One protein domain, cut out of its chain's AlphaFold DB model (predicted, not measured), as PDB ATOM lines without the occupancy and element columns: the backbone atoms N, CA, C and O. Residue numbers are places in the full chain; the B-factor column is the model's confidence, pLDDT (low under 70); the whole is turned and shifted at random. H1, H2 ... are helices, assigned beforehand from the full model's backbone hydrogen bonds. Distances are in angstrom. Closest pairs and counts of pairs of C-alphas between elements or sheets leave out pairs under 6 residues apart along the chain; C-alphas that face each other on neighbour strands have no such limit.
ATOM      1  N   PRO A  88     -23.686  47.406 161.346       84.44
ATOM      2  CA  PRO A  88     -24.804  47.565 162.276       84.44
ATOM      3  C   PRO A  88     -25.620  48.840 162.016       84.44
ATOM      4  O   PRO A  88     -26.826  48.847 162.258       84.44
ATOM      5  N   MET A  89     -24.999  49.904 161.493       87.88
ATOM      6  CA  MET A  89     -25.694  51.151 161.160       87.88
ATOM      7  C   MET A  89     -26.701  50.954 160.020       87.88
ATOM      8  O   MET A  89     -27.817  51.463 160.099       87.88
ATOM      9  N   VAL A  90     -26.345  50.179 158.990       83.00
ATOM     10  CA  VAL A  90     -27.249  49.859 157.874       83.00
ATOM     11  C   VAL A  90     -28.433  49.027 158.358       83.00
ATOM     12  O   VAL A  90     -29.566  49.340 158.007       83.00
ATOM     13  N   PHE A  91     -28.208  48.028 159.217       82.69
ATOM     14  CA  PHE A  91     -29.311  47.251 159.793       82.69
ATOM     15  C   PHE A  91     -30.234  48.104 160.672       82.69
ATOM     16  O   PHE A  91     -31.453  47.947 160.604       82.69
ATOM     17  N   ALA A  92     -29.674  49.031 161.454       87.75
ATOM     18  CA  ALA A  92     -30.461  49.971 162.245       87.75
ATOM     19  C   ALA A  92     -31.303  50.901 161.355       87.75
ATOM     20  O   ALA A  92     -32.489  51.086 161.618       87.75
ATOM     21  N   TYR A  93     -30.718  51.428 160.276       85.25
ATOM     22  CA  TYR A  93     -31.422  52.262 159.302       85.25
ATOM     23  C   TYR A  93     -32.531  51.492 158.575       85.25
ATOM     24  O   TYR A  93     -33.647  51.978 158.460       85.25
ATOM     25  N   SER A  94     -32.288  50.250 158.148       82.81
ATOM     26  CA  SER A  94     -33.338  49.426 157.535       82.81
ATOM     27  C   SER A  94     -34.518  49.168 158.480       82.81
ATOM     28  O   SER A  94     -35.650  49.040 158.022       82.81
ATOM     29  N   GLY A  95     -34.275  49.132 159.795       82.19
ATOM     30  CA  GLY A  95     -35.321  48.976 160.804       82.19
ATOM     31  C   GLY A  95     -36.282  50.164 160.908       82.19
ATOM     32  O   GLY A  95     -37.426  49.967 161.311       82.19
ATOM     33  N   THR A  96     -35.879  51.378 160.507       83.00
ATOM     34  CA  THR A  96     -36.752  52.567 160.603       83.00
ATOM     35  C   THR A  96     -37.912  52.534 159.617       83.00
ATOM     36  O   THR A  96     -38.895  53.240 159.796       83.00
ATOM     37  N   PHE A  97     -37.804  51.712 158.578       77.62
ATOM     38  CA  PHE A  97     -38.813  51.565 157.538       77.62
ATOM     39  C   PHE A  97     -39.881  50.510 157.856       77.62
ATOM     40  O   PHE A  97     -40.779  50.265 157.052       77.62
ATOM     41  N   PHE A  98     -39.787  49.859 159.016       79.44
ATOM     42  CA  PHE A  98     -40.734  48.838 159.437       79.44
ATOM     43  C   PHE A  98     -41.903  49.457 160.219       79.44
ATOM     44  O   PHE A  98     -41.811  49.688 161.425       79.44
ATOM     45  N   GLU A  99     -43.022  49.710 159.539       74.06
ATOM     46  CA  GLU A  99     -44.240  50.229 160.175       74.06
ATOM     47  C   GLU A  99     -45.167  49.109 160.668       74.06
ATOM     48  O   GLU A  99     -45.776  48.380 159.882       74.06
ATOM     49  N   ILE A 100     -45.333  48.997 161.990       67.06
ATOM     50  CA  ILE A 100     -46.213  48.004 162.623       67.06
ATOM     51  C   ILE A 100     -47.659  48.511 162.621       67.06
ATOM     52  O   ILE A 100     -48.156  49.056 163.607       67.06
ATOM     53  N   ASN A 101     -48.353  48.313 161.502       72.94
ATOM     54  CA  ASN A 101     -49.782  48.600 161.378       72.94
ATOM     55  C   ASN A 101     -50.642  47.355 161.669       72.94
ATOM     56  O   ASN A 101     -50.228  46.223 161.448       72.94
ATOM     57  N   LYS A 102     -51.889  47.529 162.124       60.34
ATOM     58  CA  LYS A 102     -52.787  46.401 162.473       60.34
ATOM     59  C   LYS A 102     -53.134  45.495 161.277       60.34
ATOM     60  O   LYS A 102     -53.393  44.312 161.464       60.34
ATOM     61  N   ASN A 103     -53.088  46.035 160.056       61.62
ATOM     62  CA  ASN A 103     -53.263  45.276 158.812       61.62
ATOM     63  C   ASN A 103     -51.968  44.607 158.315       61.62
ATOM     64  O   ASN A 103     -52.029  43.784 157.405       61.62
ATOM     65  N   LEU A 104     -50.814  44.912 158.925       67.62
ATOM     66  CA  LEU A 104     -49.513  44.361 158.541       67.62
ATOM     67  C   LEU A 104     -49.499  42.838 158.651       67.62
ATOM     68  O   LEU A 104     -48.955  42.177 157.779       67.62
ATOM     69  N   ALA A 105     -50.134  42.263 159.677       70.19
ATOM     70  CA  ALA A 105     -50.151  40.814 159.882       70.19
ATOM     71  C   ALA A 105     -50.726  40.051 158.671       70.19
ATOM     72  O   ALA A 105     -50.225  38.982 158.324       70.19
ATOM     73  N   ASN A 106     -51.712  40.639 157.985       77.25
ATOM     74  CA  ASN A 106     -52.322  40.052 156.791       77.25
ATOM     75  C   ASN A 106     -51.408  40.103 155.558       77.25
ATOM     76  O   ASN A 106     -51.594  39.300 154.651       77.25
ATOM     77  N   VAL A 107     -50.423  41.006 155.520       75.31
ATOM     78  CA  VAL A 107     -49.441  41.135 154.424       75.31
ATOM     79  C   VAL A 107     -48.135  40.397 154.757       75.31
ATOM     80  O   VAL A 107     -47.528  39.759 153.898       75.31
ATOM     81  N   LEU A 108     -47.739  40.400 156.027       81.50
ATOM     82  CA  LEU A 108     -46.505  39.798 156.530       81.50
ATOM     83  C   LEU A 108     -46.528  38.264 156.460       81.50
ATOM     84  O   LEU A 108     -45.511  37.632 156.162       81.50
ATOM     85  N   LEU A 109     -47.689  37.658 156.730       84.94
ATOM     86  CA  LEU A 109     -47.867  36.207 156.697       84.94
ATOM     87  C   LEU A 109     -47.748  35.619 155.273       84.94
ATOM     88  O   LEU A 109     -46.934  34.710 155.090       84.94
ATOM     89  N   PRO A 110     -48.466  36.125 154.243       85.31
ATOM     90  CA  PRO A 110     -48.242  35.677 152.868       85.31
ATOM     91  C   PRO A 110     -46.842  36.053 152.370       85.31
ATOM     92  O   PRO A 110     -46.237  35.270 151.638       85.31
ATOM     93  N   GLY A 111     -46.288  37.182 152.828       85.44
ATOM     94  CA  GLY A 111     -44.898  37.561 152.582       85.44
ATOM     95  C   GLY A 111     -43.899  36.492 153.013       85.44
ATOM     96  O   GLY A 111     -43.079  36.049 152.211       85.44
ATOM     97  N   PHE A 112     -44.027  35.987 154.241       86.75
ATOM     98  CA  PHE A 112     -43.197  34.886 154.737       86.75
ATOM     99  C   PHE A 112     -43.311  33.632 153.861       86.75
ATOM    100  O   PHE A 112     -42.302  32.997 153.551       86.75
ATOM    101  N   GLY A 113     -44.530  33.297 153.428       88.81
ATOM    102  CA  GLY A 113     -44.780  32.164 152.537       88.81
ATOM    103  C   GLY A 113     -44.053  32.303 151.198       88.81
ATOM    104  O   GLY A 113     -43.353  31.382 150.778       88.81
ATOM    105  N   ILE A 114     -44.151  33.473 150.560       87.75
ATOM    106  CA  ILE A 114     -43.478  33.764 149.285       87.75
ATOM    107  C   ILE A 114     -41.954  33.679 149.445       87.75
ATOM    108  O   ILE A 114     -41.281  33.063 148.618       87.75
ATOM    109  N   LEU A 115     -41.407  34.243 150.527       84.88
ATOM    110  CA  LEU A 115     -39.973  34.201 150.821       84.88
ATOM    111  C   LEU A 115     -39.474  32.766 151.041       84.88
ATOM    112  O   LEU A 115     -38.446  32.379 150.482       84.88
ATOM    113  N   ALA A 116     -40.217  31.958 151.803       85.38
ATOM    114  CA  ALA A 116     -39.883  30.561 152.051       85.38
ATOM    115  C   ALA A 116     -39.903  29.729 150.759       85.38
ATOM    116  O   ALA A 116     -38.966  28.972 150.502       85.38
ATOM    117  N   VAL A 117     -40.922  29.912 149.912       88.88
ATOM    118  CA  VAL A 117     -41.011  29.239 148.607       88.88
ATOM    119  C   VAL A 117     -39.864  29.672 147.694       88.88
ATOM    120  O   VAL A 117     -39.215  28.821 147.092       88.88
ATOM    121  N   CYS A 118     -39.555  30.969 147.627       84.94
ATOM    122  CA  CYS A 118     -38.444  31.483 146.826       84.94
ATOM    123  C   CYS A 118     -37.098  30.868 147.247       84.94
ATOM    124  O   CYS A 118     -36.332  30.396 146.401       84.94
ATOM    125  N   LEU A 119     -36.826  30.817 148.556       79.50
ATOM    126  CA  LEU A 119     -35.621  30.192 149.104       79.50
ATOM    127  C   LEU A 119     -35.576  28.689 148.818       79.50
ATOM    128  O   LEU A 119     -34.528  28.174 148.429       79.50
ATOM    129  N   PHE A 120     -36.705  27.993 148.962       84.44
ATOM    130  CA  PHE A 120     -36.794  26.562 148.689       84.44
ATOM    131  C   PHE A 120     -36.539  26.247 147.212       84.44
ATOM    132  O   PHE A 120     -35.735  25.369 146.904       84.44
ATOM    133  N   VAL A 121     -37.156  26.999 146.296       86.81
ATOM    134  CA  VAL A 121     -36.942  26.846 144.851       86.81
ATOM    135  C   VAL A 121     -35.478  27.098 144.499       86.81
ATOM    136  O   VAL A 121     -34.886  26.300 143.776       86.81
ATOM    137  N   ARG A 122     -34.850  28.149 145.046       80.56
ATOM    138  CA  ARG A 122     -33.415  28.399 144.830       80.56
ATOM    139  C   ARG A 122     -32.542  27.249 145.326       80.56
ATOM    140  O   ARG A 122     -31.640  26.828 144.606       80.56
ATOM    141  N   LEU A 123     -32.820  26.726 146.520       77.19
ATOM    142  CA  LEU A 123     -32.085  25.596 147.083       77.19
ATOM    143  C   LEU A 123     -32.262  24.331 146.229       77.19
ATOM    144  O   LEU A 123     -31.294  23.619 145.976       77.19
ATOM    145  N   ALA A 124     -33.477  24.084 145.736       83.00
ATOM    146  CA  ALA A 124     -33.787  22.959 144.862       83.00
ATOM    147  C   ALA A 124     -33.071  23.065 143.505       83.00
ATOM    148  O   ALA A 124     -32.483  22.086 143.049       83.00
ATOM    149  N   VAL A 125     -33.065  24.251 142.883       82.12
ATOM    150  CA  VAL A 125     -32.346  24.494 141.622       82.12
ATOM    151  C   VAL A 125     -30.847  24.291 141.815       82.12
ATOM    152  O   VAL A 125     -30.236  23.544 141.058       82.12
ATOM    153  N   ALA A 126     -30.259  24.879 142.858       75.50
ATOM    154  CA  ALA A 126     -28.835  24.729 143.136       75.50
ATOM    155  C   ALA A 126     -28.451  23.271 143.461       75.50
ATOM    156  O   ALA A 126     -27.390  22.800 143.047       75.50
ATOM    157  N   TYR A 127     -29.335  22.516 144.121       72.00
ATOM    158  CA  TYR A 127     -29.162  21.078 144.320       72.00
ATOM    159  C   TYR A 127     -29.190  20.294 142.998       72.00
ATOM    160  O   TYR A 127     -28.386  19.378 142.815       72.00
ATOM    161  N   LEU A 128     -30.086  20.663 142.077       79.06
ATOM    162  CA  LEU A 128     -30.240  20.008 140.777       79.06
ATOM    163  C   LEU A 128     -29.072  20.314 139.828       79.06
ATOM    164  O   LEU A 128     -28.609  19.433 139.116       79.06
ATOM    165  N   THR A 129     -28.548  21.543 139.841       77.81
ATOM    166  CA  THR A 129     -27.407  21.943 138.999       77.81
ATOM    167  C   THR A 129     -26.116  21.204 139.370       77.81
ATOM    168  O   THR A 129     -25.242  21.017 138.526       77.81
ATOM    169  N   CYS A 130     -25.983  20.739 140.612       68.69
ATOM    170  CA  CYS A 130     -24.804  20.018 141.084       68.69
ATOM    171  C   CYS A 130     -25.087  18.519 141.219       68.69
ATOM    172  O   CYS A 130     -25.229  18.015 142.332       68.69
ATOM    173  N   TRP A 131     -25.160  17.782 140.107       65.00
ATOM    174  CA  TRP A 131     -25.397  16.330 140.155       65.00
ATOM    175  C   TRP A 131     -24.195  15.532 140.696       65.00
ATOM    176  O   TRP A 131     -24.408  14.617 141.490       65.00
ATOM    177  N   ASP A 132     -22.964  15.948 140.379       73.00
ATOM    178  CA  ASP A 132     -21.714  15.205 140.652       73.00
ATOM    179  C   ASP A 132     -21.013  15.509 141.993       73.00
ATOM    180  O   ASP A 132     -20.016  14.877 142.334       73.00
ATOM    181  N   PHE A 133     -21.503  16.473 142.777       70.06
ATOM    182  CA  PHE A 133     -20.807  16.926 143.990       70.06
ATOM    183  C   PHE A 133     -21.316  16.269 145.278       70.06
ATOM    184  O   PHE A 133     -22.475  15.865 145.393       70.06
ATOM    185  N   THR A 134     -20.463  16.211 146.301       75.38
ATOM    186  CA  THR A 134     -20.826  15.666 147.617       75.38
ATOM    187  C   THR A 134     -21.898  16.549 148.270       75.38
ATOM    188  O   THR A 134     -21.866  17.768 148.122       75.38
ATOM    189  N   PHE A 135     -22.813  15.988 149.075       67.38
ATOM    190  CA  PHE A 135     -23.857  16.757 149.791       67.38
ATOM    191  C   PHE A 135     -23.328  18.007 150.524       67.38
ATOM    192  O   PHE A 135     -24.007  19.027 150.586       67.38
ATOM    193  N   ARG A 136     -22.093  17.952 151.036       70.81
ATOM    194  CA  ARG A 136     -21.424  19.077 151.714       70.81
ATOM    195  C   ARG A 136     -21.084  20.231 150.764       70.81
ATOM    196  O   ARG A 136     -21.228  21.391 151.133       70.81
ATOM    197  N   GLU A 137     -20.660  19.911 149.547       71.50
ATOM    198  CA  GLU A 137     -20.313  20.877 148.499       71.50
ATOM    199  C   GLU A 137     -21.570  21.457 147.854       71.50
ATOM    200  O   GLU A 137     -21.632  22.660 147.620       71.50
ATOM    201  N   LYS A 138     -22.612  20.634 147.660       75.31
ATOM    202  CA  LYS A 138     -23.916  21.112 147.180       75.31
ATOM    203  C   LYS A 138     -24.468  22.199 148.090       75.31
ATOM    204  O   LYS A 138     -24.835  23.263 147.604       75.31
ATOM    205  N   ILE A 139     -24.458  21.971 149.410       72.19
ATOM    206  CA  ILE A 139     -24.888  22.988 150.373       72.19
ATOM    207  C   ILE A 139     -24.009  24.235 150.210       72.19
ATOM    208  O   ILE A 139     -24.569  25.303 150.023       72.19
ATOM    209  N   PHE A 140     -22.678  24.126 150.128       73.31
ATOM    210  CA  PHE A 140     -21.788  25.285 149.915       73.31
ATOM    211  C   PHE A 140     -22.109  26.124 148.681       73.31
ATOM    212  O   PHE A 140     -22.145  27.357 148.758       73.31
ATOM    213  N   ILE A 141     -22.393  25.471 147.563       74.50
ATOM    214  CA  ILE A 141     -22.761  26.150 146.324       74.50
ATOM    215  C   ILE A 141     -24.101  26.865 146.507       74.50
ATOM    216  O   ILE A 141     -24.210  28.046 146.183       74.50
ATOM    217  N   CYS A 142     -25.077  26.210 147.143       72.69
ATOM    218  CA  CYS A 142     -26.356  26.831 147.490       72.69
ATOM    219  C   CYS A 142     -26.184  28.056 148.407       72.69
ATOM    220  O   CYS A 142     -26.871  29.057 148.233       72.69
ATOM    221  N   CYS A 143     -25.254  27.999 149.367       69.50
ATOM    222  CA  CYS A 143     -24.967  29.096 150.302       69.50
ATOM    223  C   CYS A 143     -24.340  30.292 149.597       69.50
ATOM    224  O   CYS A 143     -24.695  31.433 149.869       69.50
ATOM    225  N   THR A 144     -23.406  30.022 148.686       69.56
ATOM    226  CA  THR A 144     -22.715  31.050 147.898       69.56
ATOM    227  C   THR A 144     -23.674  31.730 146.922       69.56
ATOM    228  O   THR A 144     -23.501  32.900 146.598       69.56
ATOM    229  N   TRP A 145     -24.721  31.018 146.496       69.44
ATOM    230  CA  TRP A 145     -25.780  31.561 145.649       69.44
ATOM    231  C   TRP A 145     -26.856  32.335 146.425       69.44
ATOM    232  O   TRP A 145     -27.786  32.846 145.805       69.44
ATOM    233  N   MET A 146     -26.775  32.452 147.755       65.62
ATOM    234  CA  MET A 146     -27.722  33.291 148.495       65.62
ATOM    235  C   MET A 146     -27.461  34.764 148.161       65.62
ATOM    236  O   MET A 146     -26.410  35.296 148.532       65.62
ATOM    237  N   PRO A 147     -28.381  35.454 147.461       58.25
ATOM    238  CA  PRO A 147     -28.173  36.847 147.122       58.25
ATOM    239  C   PRO A 147     -28.196  37.677 148.402       58.25
ATOM    240  O   PRO A 147     -29.137  37.625 149.194       58.25
ATOM    241  N   LYS A 148     -27.145  38.471 148.604       64.69
ATOM    242  CA  LYS A 148     -27.118  39.475 149.664       64.69
ATOM    243  C   LYS A 148     -28.064  40.599 149.215       64.69
ATOM    244  O   LYS A 148     -27.725  41.347 148.304       64.69
ATOM    245  N   SER A 149     -29.250  40.688 149.824       71.56
ATOM    246  CA  SER A 149     -30.380  41.578 149.455       71.56
ATOM    247  C   SER A 149     -30.106  43.087 149.682       71.56
ATOM    248  O   SER A 149     -30.999  43.901 149.887       71.56
ATOM    249  N   ILE A 150     -28.834  43.495 149.637       71.50
ATOM    250  CA  ILE A 150     -28.389  44.879 149.852       71.50
ATOM    251  C   ILE A 150     -28.736  45.759 148.652       71.50
ATOM    252  O   ILE A 150     -29.134  46.903 148.834       71.50
ATOM    253  N   VAL A 151     -28.605  45.240 147.426       75.94
ATOM    254  CA  VAL A 151     -28.911  46.025 146.215       75.94
ATOM    255  C   VAL A 151     -30.392  46.389 146.179       75.94
ATOM    256  O   VAL A 151     -30.748  47.525 145.886       75.94
ATOM    257  N   GLU A 152     -31.246  45.441 146.551       80.06
ATOM    258  CA  GLU A 152     -32.686  45.650 146.638       80.06
ATOM    259  C   GLU A 152     -33.033  46.654 147.754       80.06
ATOM    260  O   GLU A 152     -33.892  47.506 147.554       80.06
ATOM    261  N   ALA A 153     -32.301  46.647 148.876       78.00
ATOM    262  CA  ALA A 153     -32.477  47.606 149.979       78.00
ATOM    263  C   ALA A 153     -32.125  49.042 149.627       78.00
ATOM    264  O   ALA A 153     -32.753  49.965 150.134       78.00
ATOM    265  N   VAL A 154     -31.140  49.233 148.756       78.25
ATOM    266  CA  VAL A 154     -30.778  50.565 148.264       78.25
ATOM    267  C   VAL A 154     -31.727  51.014 147.153       78.25
ATOM    268  O   VAL A 154     -32.035  52.197 147.054       78.25
ATOM    269  N   LEU A 155     -32.215  50.084 146.329       81.38
ATOM    270  CA  LEU A 155     -33.098  50.401 145.209       81.38
ATOM    271  C   LEU A 155     -34.539  50.697 145.649       81.38
ATOM    272  O   LEU A 155     -35.198  51.537 145.042       81.38
ATOM    273  N   CYS A 156     -35.031  50.033 146.698       82.31
ATOM    274  CA  CYS A 156     -36.421  50.148 147.138       82.31
ATOM    275  C   CYS A 156     -36.824  51.583 147.549       82.31
ATOM    276  O   CYS A 156     -37.861  52.048 147.078       82.31
ATOM    277  N   PRO A 157     -36.020  52.332 148.334       80.94
ATOM    278  CA  PRO A 157     -36.310  53.731 148.654       80.94
ATOM    279  C   PRO A 157     -36.276  54.639 147.424       80.94
ATOM    280  O   PRO A 157     -37.128  55.503 147.289       80.94
ATOM    281  N   VAL A 158     -35.352  54.405 146.484       82.81
ATOM    282  CA  VAL A 158     -35.274  55.183 145.234       82.81
ATOM    283  C   VAL A 158     -36.532  54.968 144.393       82.81
ATOM    284  O   VAL A 158     -37.115  55.920 143.882       82.81
ATOM    285  N   ALA A 159     -36.995  53.721 144.287       81.75
ATOM    286  CA  ALA A 159     -38.255  53.408 143.628       81.75
ATOM    287  C   ALA A 159     -39.446  54.086 144.335       81.75
ATOM    288  O   ALA A 159     -40.298  54.672 143.670       81.75
ATOM    289  N   LEU A 160     -39.479  54.085 145.669       81.06
ATOM    290  CA  LEU A 160     -40.535  54.747 146.436       81.06
ATOM    291  C   LEU A 160     -40.528  56.271 146.238       81.06
ATOM    292  O   LEU A 160     -41.584  56.858 146.007       81.06
ATOM    293  N   ASP A 161     -39.351  56.896 146.258       83.25
ATOM    294  CA  ASP A 161     -39.180  58.334 146.042       83.25
ATOM    295  C   ASP A 161     -39.613  58.744 144.632       83.25
ATOM    296  O   ASP A 161     -40.271  59.769 144.461       83.25
ATOM    297  N   THR A 162     -39.315  57.926 143.613       81.38
ATOM    298  CA  THR A 162     -39.800  58.195 142.250       81.38
ATOM    299  C   THR A 162     -41.323  58.136 142.164       81.38
ATOM    300  O   THR A 162     -41.925  59.051 141.611       81.38
ATOM    301  N   ILE A 163     -41.971  57.136 142.769       80.88
ATOM    302  CA  ILE A 163     -43.440  57.046 142.804       80.88
ATOM    303  C   ILE A 163     -44.036  58.231 143.579       80.88
ATOM    304  O   ILE A 163     -45.031  58.817 143.148       80.88
ATOM    305  N   ALA A 164     -43.407  58.637 144.686       78.50
ATOM    306  CA  ALA A 164     -43.825  59.797 145.467       78.50
ATOM    307  C   ALA A 164     -43.692  61.113 144.680       78.50
ATOM    308  O   ALA A 164     -44.579  61.964 144.762       78.50
ATOM    309  N   ALA A 165     -42.636  61.265 143.876       78.94
ATOM    310  CA  ALA A 165     -42.417  62.433 143.022       78.94
ATOM    311  C   ALA A 165     -43.442  62.553 141.879       78.94
ATOM    312  O   ALA A 165     -43.695  63.658 141.402       78.94
ATOM    313  N   LEU A 166     -44.067  61.445 141.457       75.62
ATOM    314  CA  LEU A 166     -45.158  61.463 140.473       75.62
ATOM    315  C   LEU A 166     -46.509  61.930 141.057       75.62
ATOM    316  O   LEU A 166     -47.418  62.225 140.278       75.62
ATOM    317  N   GLY A 167     -46.614  62.053 142.388       65.44
ATOM    318  CA  GLY A 167     -47.610  62.840 143.129       65.44
ATOM    319  C   GLY A 167     -49.082  62.602 142.773       65.44
ATOM    320  O   GLY A 167     -49.776  61.860 143.459       65.44
ATOM    321  N   ASP A 168     -49.556  63.280 141.726       56.25
ATOM    322  CA  ASP A 168     -50.971  63.480 141.369       56.25
ATOM    323  C   ASP A 168     -51.452  62.580 140.204       56.25
ATOM    324  O   ASP A 168     -52.636  62.522 139.885       56.25
ATOM    325  N   ARG A 169     -50.536  61.844 139.551       59.78
ATOM    326  CA  ARG A 169     -50.860  60.842 138.506       59.78
ATOM    327  C   ARG A 169     -50.743  59.395 138.990       59.78
ATOM    328  O   ARG A 169     -51.139  58.488 138.260       59.78
ATOM    329  N   GLY A 170     -50.164  59.186 140.171       57.28
ATOM    330  CA  GLY A 170     -49.949  57.866 140.757       57.28
ATOM    331  C   GLY A 170     -51.217  57.371 141.433       57.28
ATOM    332  O   GLY A 170     -51.771  58.041 142.305       57.28
ATOM    333  N   ASN A 171     -51.688  56.189 141.045       67.31
ATOM    334  CA  ASN A 171     -52.818  55.574 141.730       67.31
ATOM    335  C   ASN A 171     -52.422  55.287 143.189       67.31
ATOM    336  O   ASN A 171     -51.322  54.802 143.453       67.31
ATOM    337  N   THR A 172     -53.333  55.500 144.145       75.25
ATOM    338  CA  THR A 172     -53.141  55.147 145.573       75.25
ATOM    339  C   THR A 172     -52.671  53.700 145.773       75.25
ATOM    340  O   THR A 172     -51.984  53.389 146.743       75.25
ATOM    341  N   MET A 173     -52.993  52.829 144.816       77.81
ATOM    342  CA  MET A 173     -52.578  51.433 144.749       77.81
ATOM    343  C   MET A 173     -51.065  51.237 144.539       77.81
ATOM    344  O   MET A 173     -50.479  50.353 145.157       77.81
ATOM    345  N   GLU A 174     -50.410  52.062 143.717       80.94
ATOM    346  CA  GLU A 174     -48.971  51.926 143.426       80.94
ATOM    347  C   GLU A 174     -48.126  52.252 144.657       80.94
ATOM    348  O   GLU A 174     -47.140  51.575 144.951       80.94
ATOM    349  N   ARG A 175     -48.574  53.241 145.433       79.25
ATOM    350  CA  ARG A 175     -47.958  53.595 146.710       79.25
ATOM    351  C   ARG A 175     -48.069  52.459 147.729       79.25
ATOM    352  O   ARG A 175     -47.074  52.105 148.351       79.25
ATOM    353  N   GLN A 176     -49.242  51.832 147.828       80.56
ATOM    354  CA  GLN A 176     -49.446  50.670 148.699       80.56
ATOM    355  C   GLN A 176     -48.571  49.478 148.290       80.56
ATOM    356  O   GLN A 176     -48.038  48.776 149.146       80.56
ATOM    357  N   TRP A 177     -48.385  49.236 146.990       83.06
ATOM    358  CA  TRP A 177     -47.475  48.188 146.525       83.06
ATOM    359  C   TRP A 177     -46.020  48.478 146.874       83.06
ATOM    360  O   TRP A 177     -45.323  47.566 147.314       83.06
ATOM    361  N   ALA A 178     -45.570  49.722 146.726       84.12
ATOM    362  CA  ALA A 178     -44.209  50.105 147.081       84.12
ATOM    363  C   ALA A 178     -43.941  49.933 148.590       84.12
ATOM    364  O   ALA A 178     -42.925  49.350 148.971       84.12
ATOM    365  N   GLU A 179     -44.889  50.338 149.442       82.00
ATOM    366  CA  GLU A 179     -44.836  50.112 150.895       82.00
ATOM    367  C   GLU A 179     -44.796  48.610 151.238       82.00
ATOM    368  O   GLU A 179     -43.968  48.174 152.042       82.00
ATOM    369  N   ASN A 180     -45.615  47.790 150.570       84.50
ATOM    370  CA  ASN A 180     -45.614  46.336 150.759       84.50
ATOM    371  C   ASN A 180     -44.281  45.696 150.337       84.50
ATOM    372  O   ASN A 180     -43.755  44.844 151.052       84.50
ATOM    373  N   ILE A 181     -43.708  46.096 149.195       85.56
ATOM    374  CA  ILE A 181     -42.414  45.582 148.714       85.56
ATOM    375  C   ILE A 181     -41.304  45.918 149.714       85.56
ATOM    376  O   ILE A 181     -40.478  45.062 150.031       85.56
ATOM    377  N   MET A 182     -41.315  47.130 150.262       85.25
ATOM    378  CA  MET A 182     -40.340  47.572 151.253       85.25
ATOM    379  C   MET A 182     -40.414  46.762 152.550       85.25
ATOM    380  O   MET A 182     -39.387  46.330 153.080       85.25
ATOM    381  N   GLN A 183     -41.624  46.470 153.028       84.75
ATOM    382  CA  GLN A 183     -41.840  45.609 154.195       84.75
ATOM    383  C   GLN A 183     -41.383  44.165 153.943       84.75
ATOM    384  O   GLN A 183     -40.694  43.582 154.787       84.75
ATOM    385  N   LEU A 184     -41.704  43.600 152.771       86.00
ATOM    386  CA  LEU A 184     -41.242  42.269 152.357       86.00
ATOM    387  C   LEU A 184     -39.717  42.190 152.307       86.00
ATOM    388  O   LEU A 184     -39.127  41.185 152.704       86.00
ATOM    389  N   LEU A 185     -39.074  43.259 151.848       87.31
ATOM    390  CA  LEU A 185     -37.629  43.335 151.763       87.31
ATOM    391  C   LEU A 185     -36.963  43.329 153.145       87.31
ATOM    392  O   LEU A 185     -36.002  42.592 153.375       87.31
ATOM    393  N   ILE A 186     -37.482  44.111 154.090       85.50
ATOM    394  CA  ILE A 186     -36.959  44.145 155.462       85.50
ATOM    395  C   ILE A 186     -37.133  42.773 156.120       85.50
ATOM    396  O   ILE A 186     -36.199  42.256 156.737       85.50
ATOM    397  N   GLN A 187     -38.292  42.137 155.922       86.31
ATOM    398  CA  GLN A 187     -38.547  40.771 156.377       86.31
ATOM    399  C   GLN A 187     -37.549  39.772 155.761       86.31
ATOM    400  O   GLN A 187     -37.002  38.929 156.477       86.31
ATOM    401  N   LEU A 188     -37.246  39.894 154.462       86.38
ATOM    402  CA  LEU A 188     -36.246  39.075 153.774       86.38
ATOM    403  C   LEU A 188     -34.848  39.260 154.372       86.38
ATOM    404  O   LEU A 188     -34.172  38.265 154.626       86.38
ATOM    405  N   ILE A 189     -34.405  40.493 154.624       86.88
ATOM    406  CA  ILE A 189     -33.080  40.780 155.199       86.88
ATOM    407  C   ILE A 189     -32.976  40.232 156.625       86.88
ATOM    408  O   ILE A 189     -31.961  39.621 156.975       86.88
ATOM    409  N   LEU A 190     -34.033  40.394 157.424       85.38
ATOM    410  CA  LEU A 190     -34.087  39.933 158.811       85.38
ATOM    411  C   LEU A 190     -34.036  38.405 158.913       85.38
ATOM    412  O   LEU A 190     -33.439  37.884 159.847       85.38
ATOM    413  N   ILE A 191     -34.602  37.686 157.941       84.06
ATOM    414  CA  ILE A 191     -34.552  36.217 157.873       84.06
ATOM    415  C   ILE A 191     -33.243  35.732 157.229       84.06
ATOM    416  O   ILE A 191     -32.607  34.797 157.714       84.06
ATOM    417  N   THR A 192     -32.795  36.379 156.153       82.31
ATOM    418  CA  THR A 192     -31.621  35.948 155.374       82.31
ATOM    419  C   THR A 192     -30.318  36.185 156.123       82.31
ATOM    420  O   THR A 192     -29.396  35.388 155.991       82.31
ATOM    421  N   THR A 193     -30.222  37.236 156.937       84.31
ATOM    422  CA  THR A 193     -29.017  37.530 157.730       84.31
ATOM    423  C   THR A 193     -28.672  36.418 158.732       84.31
ATOM    424  O   THR A 193     -27.559  35.892 158.652       84.31
ATOM    425  N   PRO A 194     -29.575  35.989 159.639       84.38
ATOM    426  CA  PRO A 194     -29.288  34.900 160.570       84.38
ATOM    427  C   PRO A 194     -29.130  33.555 159.858       84.38
ATOM    428  O   PRO A 194     -28.243  32.787 160.230       84.38
ATOM    429  N   ILE A 195     -29.918  33.276 158.810       84.38
ATOM    430  CA  ILE A 195     -29.747  32.057 158.002       84.38
ATOM    431  C   ILE A 195     -28.359  32.053 157.358       84.38
ATOM    432  O   ILE A 195     -27.620  31.087 157.500       84.38
ATOM    433  N   GLY A 196     -27.969  33.145 156.701       79.25
ATOM    434  CA  GLY A 196     -26.670  33.303 156.053       79.25
ATOM    435  C   GLY A 196     -25.503  33.224 157.035       79.25
ATOM    436  O   GLY A 196     -24.486  32.601 156.723       79.25
ATOM    437  N   PHE A 197     -25.651  33.786 158.238       82.88
ATOM    438  CA  PHE A 197     -24.665  33.654 159.311       82.88
ATOM    439  C   PHE A 197     -24.519  32.202 159.775       82.88
ATOM    440  O   PHE A 197     -23.404  31.680 159.788       82.88
ATOM    441  N   LEU A 198     -25.628  31.528 160.105       82.88
ATOM    442  CA  LEU A 198     -25.626  30.130 160.549       82.88
ATOM    443  C   LEU A 198     -24.961  29.227 159.508       82.88
ATOM    444  O   LEU A 198     -24.147  28.359 159.826       82.88
ATOM    445  N   LEU A 199     -25.282  29.491 158.249       76.75
ATOM    446  CA  LEU A 199     -24.790  28.766 157.102       76.75
ATOM    447  C   LEU A 199     -23.286  29.000 156.895       76.75
ATOM    448  O   LEU A 199     -22.519  28.046 156.784       76.75
ATOM    449  N   THR A 200     -22.824  30.249 156.971       77.50
ATOM    450  CA  THR A 200     -21.391  30.582 156.894       77.50
ATOM    451  C   THR A 200     -20.608  29.983 158.064       77.50
ATOM    452  O   THR A 200     -19.514  29.459 157.860       77.50
ATOM    453  N   ASN A 201     -21.168  29.992 159.274       81.50
ATOM    454  CA  ASN A 201     -20.521  29.442 160.464       81.50
ATOM    455  C   ASN A 201     -20.369  27.913 160.395       81.50
ATOM    456  O   ASN A 201     -19.345  27.375 160.803       81.50
ATOM    457  N   HIS A 202     -21.352  27.202 159.834       75.25
ATOM    458  CA  HIS A 202     -21.254  25.753 159.639       75.25
ATOM    459  C   HIS A 202     -20.348  25.364 158.468       75.25
ATOM    460  O   HIS A 202     -19.615  24.375 158.550       75.25
ATOM    461  N   LEU A 203     -20.383  26.121 157.370       71.81
ATOM    462  CA  LEU A 203     -19.635  25.782 156.163       71.81
ATOM    463  C   LEU A 203     -18.191  26.278 156.175       71.81
ATOM    464  O   LEU A 203     -17.326  25.625 155.590       71.81
ATOM    465  N   GLY A 204     -17.910  27.373 156.882       70.94
ATOM    466  CA  GLY A 204     -16.565  27.903 157.104       70.94
ATOM    467  C   GLY A 204     -15.550  26.836 157.543       70.94
ATOM    468  O   GLY A 204     -14.554  26.639 156.843       70.94
ATOM    469  N   PRO A 205     -15.785  26.082 158.634       67.06
ATOM    470  CA  PRO A 205     -14.866  25.037 159.080       67.06
ATOM    471  C   PRO A 205     -14.823  23.828 158.135       67.06
ATOM    472  O   PRO A 205     -13.770  23.206 157.994       67.06
ATOM    473  N   ILE A 206     -15.932  23.496 157.461       67.19
ATOM    474  CA  ILE A 206     -15.985  22.376 156.508       67.19
ATOM    475  C   ILE A 206     -15.113  22.665 155.279       67.19
ATOM    476  O   ILE A 206     -14.388  21.777 154.838       67.19
ATOM    477  N   LEU A 207     -15.119  23.900 154.765       58.12
ATOM    478  CA  LEU A 207     -14.341  24.286 153.583       58.12
ATOM    479  C   LEU A 207     -12.866  24.572 153.905       58.12
ATOM    480  O   LEU A 207     -11.979  24.223 153.124       58.12
ATOM    481  N   LEU A 208     -12.576  25.176 155.064       52.16
ATOM    482  CA  LEU A 208     -11.199  25.464 155.485       52.16
ATOM    483  C   LEU A 208     -10.393  24.190 155.774       52.16
ATOM    484  O   LEU A 208      -9.194  24.151 155.500       52.16
ATOM    485  N   LYS A 209     -11.043  23.122 156.255       53.66
ATOM    486  CA  LYS A 209     -10.383  21.825 156.474       53.66
ATOM    487  C   LYS A 209      -9.994  21.136 155.159       53.66
ATOM    488  O   LYS A 209      -9.014  20.395 155.126       53.66
ATOM    489  N   THR A 210     -10.737  21.405 154.086       51.91
ATOM    490  CA  THR A 210     -10.475  20.877 152.739       51.91
ATOM    491  C   THR A 210      -9.409  21.707 152.019       51.91
ATOM    492  O   THR A 210      -8.426  21.145 151.546       51.91
ATOM    493  N   ARG A 211      -9.484  23.049 152.078       50.69
ATOM    494  CA  ARG A 211      -8.477  23.944 151.471       50.69
ATOM    495  C   ARG A 211      -7.068  23.757 152.028       50.69
ATOM    496  O   ARG A 211      -6.121  23.848 151.257       50.69
ATOM    497  N   HIS A 212      -6.907  23.479 153.325       46.84
ATOM    498  CA  HIS A 212      -5.578  23.181 153.871       46.84
ATOM    499  C   HIS A 212      -4.993  21.901 153.256       46.84
ATOM    500  O   HIS A 212      -3.812  21.865 152.934       46.84
ATOM    501  N   LYS A 213      -5.815  20.864 153.034       44.91
ATOM    502  CA  LYS A 213      -5.363  19.623 152.390       44.91
ATOM    503  C   LYS A 213      -5.044  19.831 150.912       44.91
ATOM    504  O   LYS A 213      -3.997  19.381 150.464       44.91
ATOM    505  N   ASP A 214      -5.893  20.537 150.172       50.94
ATOM    506  CA  ASP A 214      -5.683  20.741 148.736       50.94
ATOM    507  C   ASP A 214      -4.521  21.697 148.451       50.94
ATOM    508  O   ASP A 214      -3.720  21.432 147.558       50.94
ATOM    509  N   CYS A 215      -4.372  22.767 149.242       47.19
ATOM    510  CA  CYS A 215      -3.230  23.677 149.129       47.19
ATOM    511  C   CYS A 215      -1.920  22.957 149.475       47.19
ATOM    512  O   CYS A 215      -0.946  23.090 148.742       47.19
ATOM    513  N   GLU A 216      -1.909  22.114 150.513       53.50
ATOM    514  CA  GLU A 216      -0.740  21.302 150.867       53.50
ATOM    515  C   GLU A 216      -0.402  20.274 149.769       53.50
ATOM    516  O   GLU A 216       0.768  20.047 149.458       53.50
ATOM    517  N   ILE A 217      -1.409  19.677 149.120       56.53
ATOM    518  CA  ILE A 217      -1.210  18.742 148.002       56.53
ATOM    519  C   ILE A 217      -0.684  19.465 146.752       56.53
ATOM    520  O   ILE A 217       0.229  18.954 146.094       56.53
ATOM    521  N   ILE A 218      -1.224  20.639 146.414       58.09
ATOM    522  CA  ILE A 218      -0.774  21.456 145.276       58.09
ATOM    523  C   ILE A 218       0.660  21.944 145.512       58.09
ATOM    524  O   ILE A 218       1.498  21.840 144.614       58.09
ATOM    525  N   GLU A 219       0.979  22.383 146.728       51.94
ATOM    526  CA  GLU A 219       2.313  22.855 147.089       51.94
ATOM    527  C   GLU A 219       3.348  21.724 147.067       51.94
ATOM    528  O   GLU A 219       4.400  21.869 146.445       51.94
ATOM    529  N   ARG A 220       3.022  20.534 147.596       50.31
ATOM    530  CA  ARG A 220       3.884  19.340 147.474       50.31
ATOM    531  C   ARG A 220       4.120  18.922 146.021       50.31
ATOM    532  O   ARG A 220       5.213  18.462 145.685       50.31
ATOM    533  N   ARG A 221       3.119  19.058 145.145       56.94
ATOM    534  CA  ARG A 221       3.261  18.762 143.706       56.94
ATOM    535  C   ARG A 221       4.139  19.790 142.993       56.94
ATOM    536  O   ARG A 221       4.936  19.398 142.143       56.94
ATOM    537  N   SER A 222       4.020  21.067 143.351       52.62
ATOM    538  CA  SER A 222       4.871  22.139 142.823       52.62
ATOM    539  C   SER A 222       6.335  21.956 143.253       52.62
ATOM    540  O   SER A 222       7.236  21.966 142.417       52.62
ATOM    541  N   GLN A 223       6.566  21.638 144.533       54.56
ATOM    542  CA  GLN A 223       7.894  21.344 145.087       54.56
ATOM    543  C   GLN A 223       8.556  20.130 144.410       54.56
ATOM    544  O   GLN A 223       9.723  20.211 144.029       54.56
ATOM    545  N   ARG A 224       7.814  19.035 144.160       59.31
ATOM    546  CA  ARG A 224       8.339  17.883 143.394       59.31
ATOM    547  C   ARG A 224       8.721  18.235 141.959       59.31
ATOM    548  O   ARG A 224       9.723  17.736 141.463       59.31
ATOM    549  N   LYS A 225       7.929  19.055 141.263       50.84
ATOM    550  CA  LYS A 225       8.267  19.463 139.889       50.84
ATOM    551  C   LYS A 225       9.541  20.306 139.859       50.84
ATOM    552  O   LYS A 225      10.403  20.050 139.025       50.84
ATOM    553  N   ASN A 226       9.697  21.231 140.805       44.91
ATOM    554  CA  ASN A 226      10.912  22.036 140.923       44.91
ATOM    555  C   ASN A 226      12.146  21.207 141.308       44.91
ATOM    556  O   ASN A 226      13.229  21.485 140.801       44.91
ATOM    557  N   SER A 227      12.009  20.183 142.160       53.59
ATOM    558  CA  SER A 227      13.140  19.314 142.517       53.59
ATOM    559  C   SER A 227      13.595  18.437 141.349       53.59
ATOM    560  O   SER A 227      14.791  18.233 141.180       53.59
ATOM    561  N   ILE A 228      12.656  17.941 140.533       60.22
ATOM    562  CA  ILE A 228      12.954  17.146 139.329       60.22
ATOM    563  C   ILE A 228      13.602  18.020 138.249       60.22
ATOM    564  O   ILE A 228      14.561  17.599 137.614       60.22
ATOM    565  N   HIS A 229      13.118  19.250 138.058       45.62
ATOM    566  CA  HIS A 229      13.716  20.164 137.087       45.62
ATOM    567  C   HIS A 229      15.156  20.534 137.472       45.62
ATOM    568  O   HIS A 229      16.048  20.440 136.639       45.62
ATOM    569  N   ARG A 230      15.394  20.828 138.758       47.53
ATOM    570  CA  ARG A 230      16.728  21.152 139.286       47.53
ATOM    571  C   ARG A 230      17.731  20.000 139.149       47.53
ATOM    572  O   ARG A 230      18.887  20.252 138.848       47.53
ATOM    573  N   SER A 231      17.288  18.755 139.328       49.25
ATOM    574  CA  SER A 231      18.159  17.580 139.160       49.25
ATOM    575  C   SER A 231      18.507  17.311 137.691       49.25
ATOM    576  O   SER A 231      19.620  16.886 137.402       49.25
ATOM    577  N   GLN A 232      17.613  17.633 136.751       53.53
ATOM    578  CA  GLN A 232      17.918  17.541 135.317       53.53
ATOM    579  C   GLN A 232      18.860  18.640 134.808       53.53
ATOM    580  O   GLN A 232      19.560  18.421 133.819       53.53
ATOM    581  N   ASP A 233      18.881  19.801 135.463       48.03
ATOM    582  CA  ASP A 233      19.825  20.876 135.149       48.03
ATOM    583  C   ASP A 233      21.228  20.583 135.714       48.03
ATOM    584  O   ASP A 233      22.223  20.947 135.092       48.03
ATOM    585  N   GLU A 234      21.324  19.874 136.848       49.47
ATOM    586  CA  GLU A 234      22.599  19.423 137.435       49.47
ATOM    587  C   GLU A 234      23.239  18.247 136.674       49.47
ATOM    588  O   GLU A 234      24.459  18.191 136.594       49.47
ATOM    589  N   GLU A 235      22.464  17.344 136.059       48.78
ATOM    590  CA  GLU A 235      22.998  16.266 135.196       48.78
ATOM    591  C   GLU A 235      23.444  16.741 133.796       48.78
ATOM    592  O   GLU A 235      24.048  15.973 133.046       48.78
ATOM    593  N   ARG A 236      23.128  17.984 133.405       47.62
ATOM    594  CA  ARG A 236      23.501  18.567 132.099       47.62
ATOM    595  C   ARG A 236      24.729  19.483 132.132       47.62
ATOM    596  O   ARG A 236      25.103  19.984 131.070       47.62
ATOM    597  N   MET A 237      25.322  19.715 133.302       44.06
ATOM    598  CA  MET A 237      26.585  20.448 133.477       44.06
ATOM    599  C   MET A 237      27.743  19.482 133.705       44.06
ATOM    600  O   MET A 237      28.842  19.790 133.193       44.06
TER     601      MET A 237
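What this domain is: This is residues 88 to 237 of the 237 residues of an uncharacterized protein of Chilo suppressalis (UniProt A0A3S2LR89). One very long helix, H5, runs most of the length of the model; H2, H3 and H4 pack on its earlier part, and its end, with residues 208 to 237 standing free, sticks out as a long arm. H4 folds back on the beginning of H5 as a helical hairpin, while H2 packs on residues 180 to 188 of H5, which partly overlap the residues 174 to 186 that H4 touches, and H3 packs farther along, on residues 196 to 206. The printed part has 150 residues with five named helices, H1 to H5 in chain order, and no named strand: all helix. It is extended, with a radius of gyration of the C-alphas of 24.9 A and spans of 89 by 32 by 28 A.

How they stand to each other: The hub is H5, residues 172 to 234, with a kink of 35 degrees near residue 205. H4, residues 150 to 165, touches its residues 174 to 186 at a shallow tilt of 30 degrees, opposite ways; the closest C-alphas, of Leu 160 and Ala 178, are 6.0 A apart. H2, residues 104 to 129, touches H5 with residues 107 to 115 alone, the same way at a shallow tilt of 25 degrees; the closest C-alphas, of Gly 111 and Leu 184, are 6.0 A apart. H3, residues 135 to 144, touches H5 at a steep tilt of 58 degrees, with the C-alphas of Phe 140 and Leu 203 closest at 6.6 A. H3 also touches H2, with the C-alphas of Ala 126 and Cys 142 closest at 5.4 A. H1, residues 88 to 95, is close to H5 but not clearly touching: the closest C-alphas, of Ser 94 and Ile 186, are 6.7 A apart. H2 and H4 are apart. Every O i to N i+4 pair is within hydrogen-bond range in H1 and H3, against 21 of 22 in H2, 10 of 12 in H4 and 54 of 59 in H5.

Where its parts are: H5 measures 84.1 A from C-alpha 172 at (-53.141, 55.147, 145.573) to C-alpha 234 at (22.599, 19.423, 137.435). H2 measures 37.1 A, H4 23.5 A, H3 14.5 A and H1 10.7 A, from C-alpha 88 at (-24.804, 47.565, 162.276).

The domain as a whole: The C-alphas of Asp 168 and Met 237, the two farthest apart, are 89.0 A apart. The printed part has no cut and no long link. Mean pLDDT of the printed part is 72.4; 51 residues are under 70, among them 205 to 237.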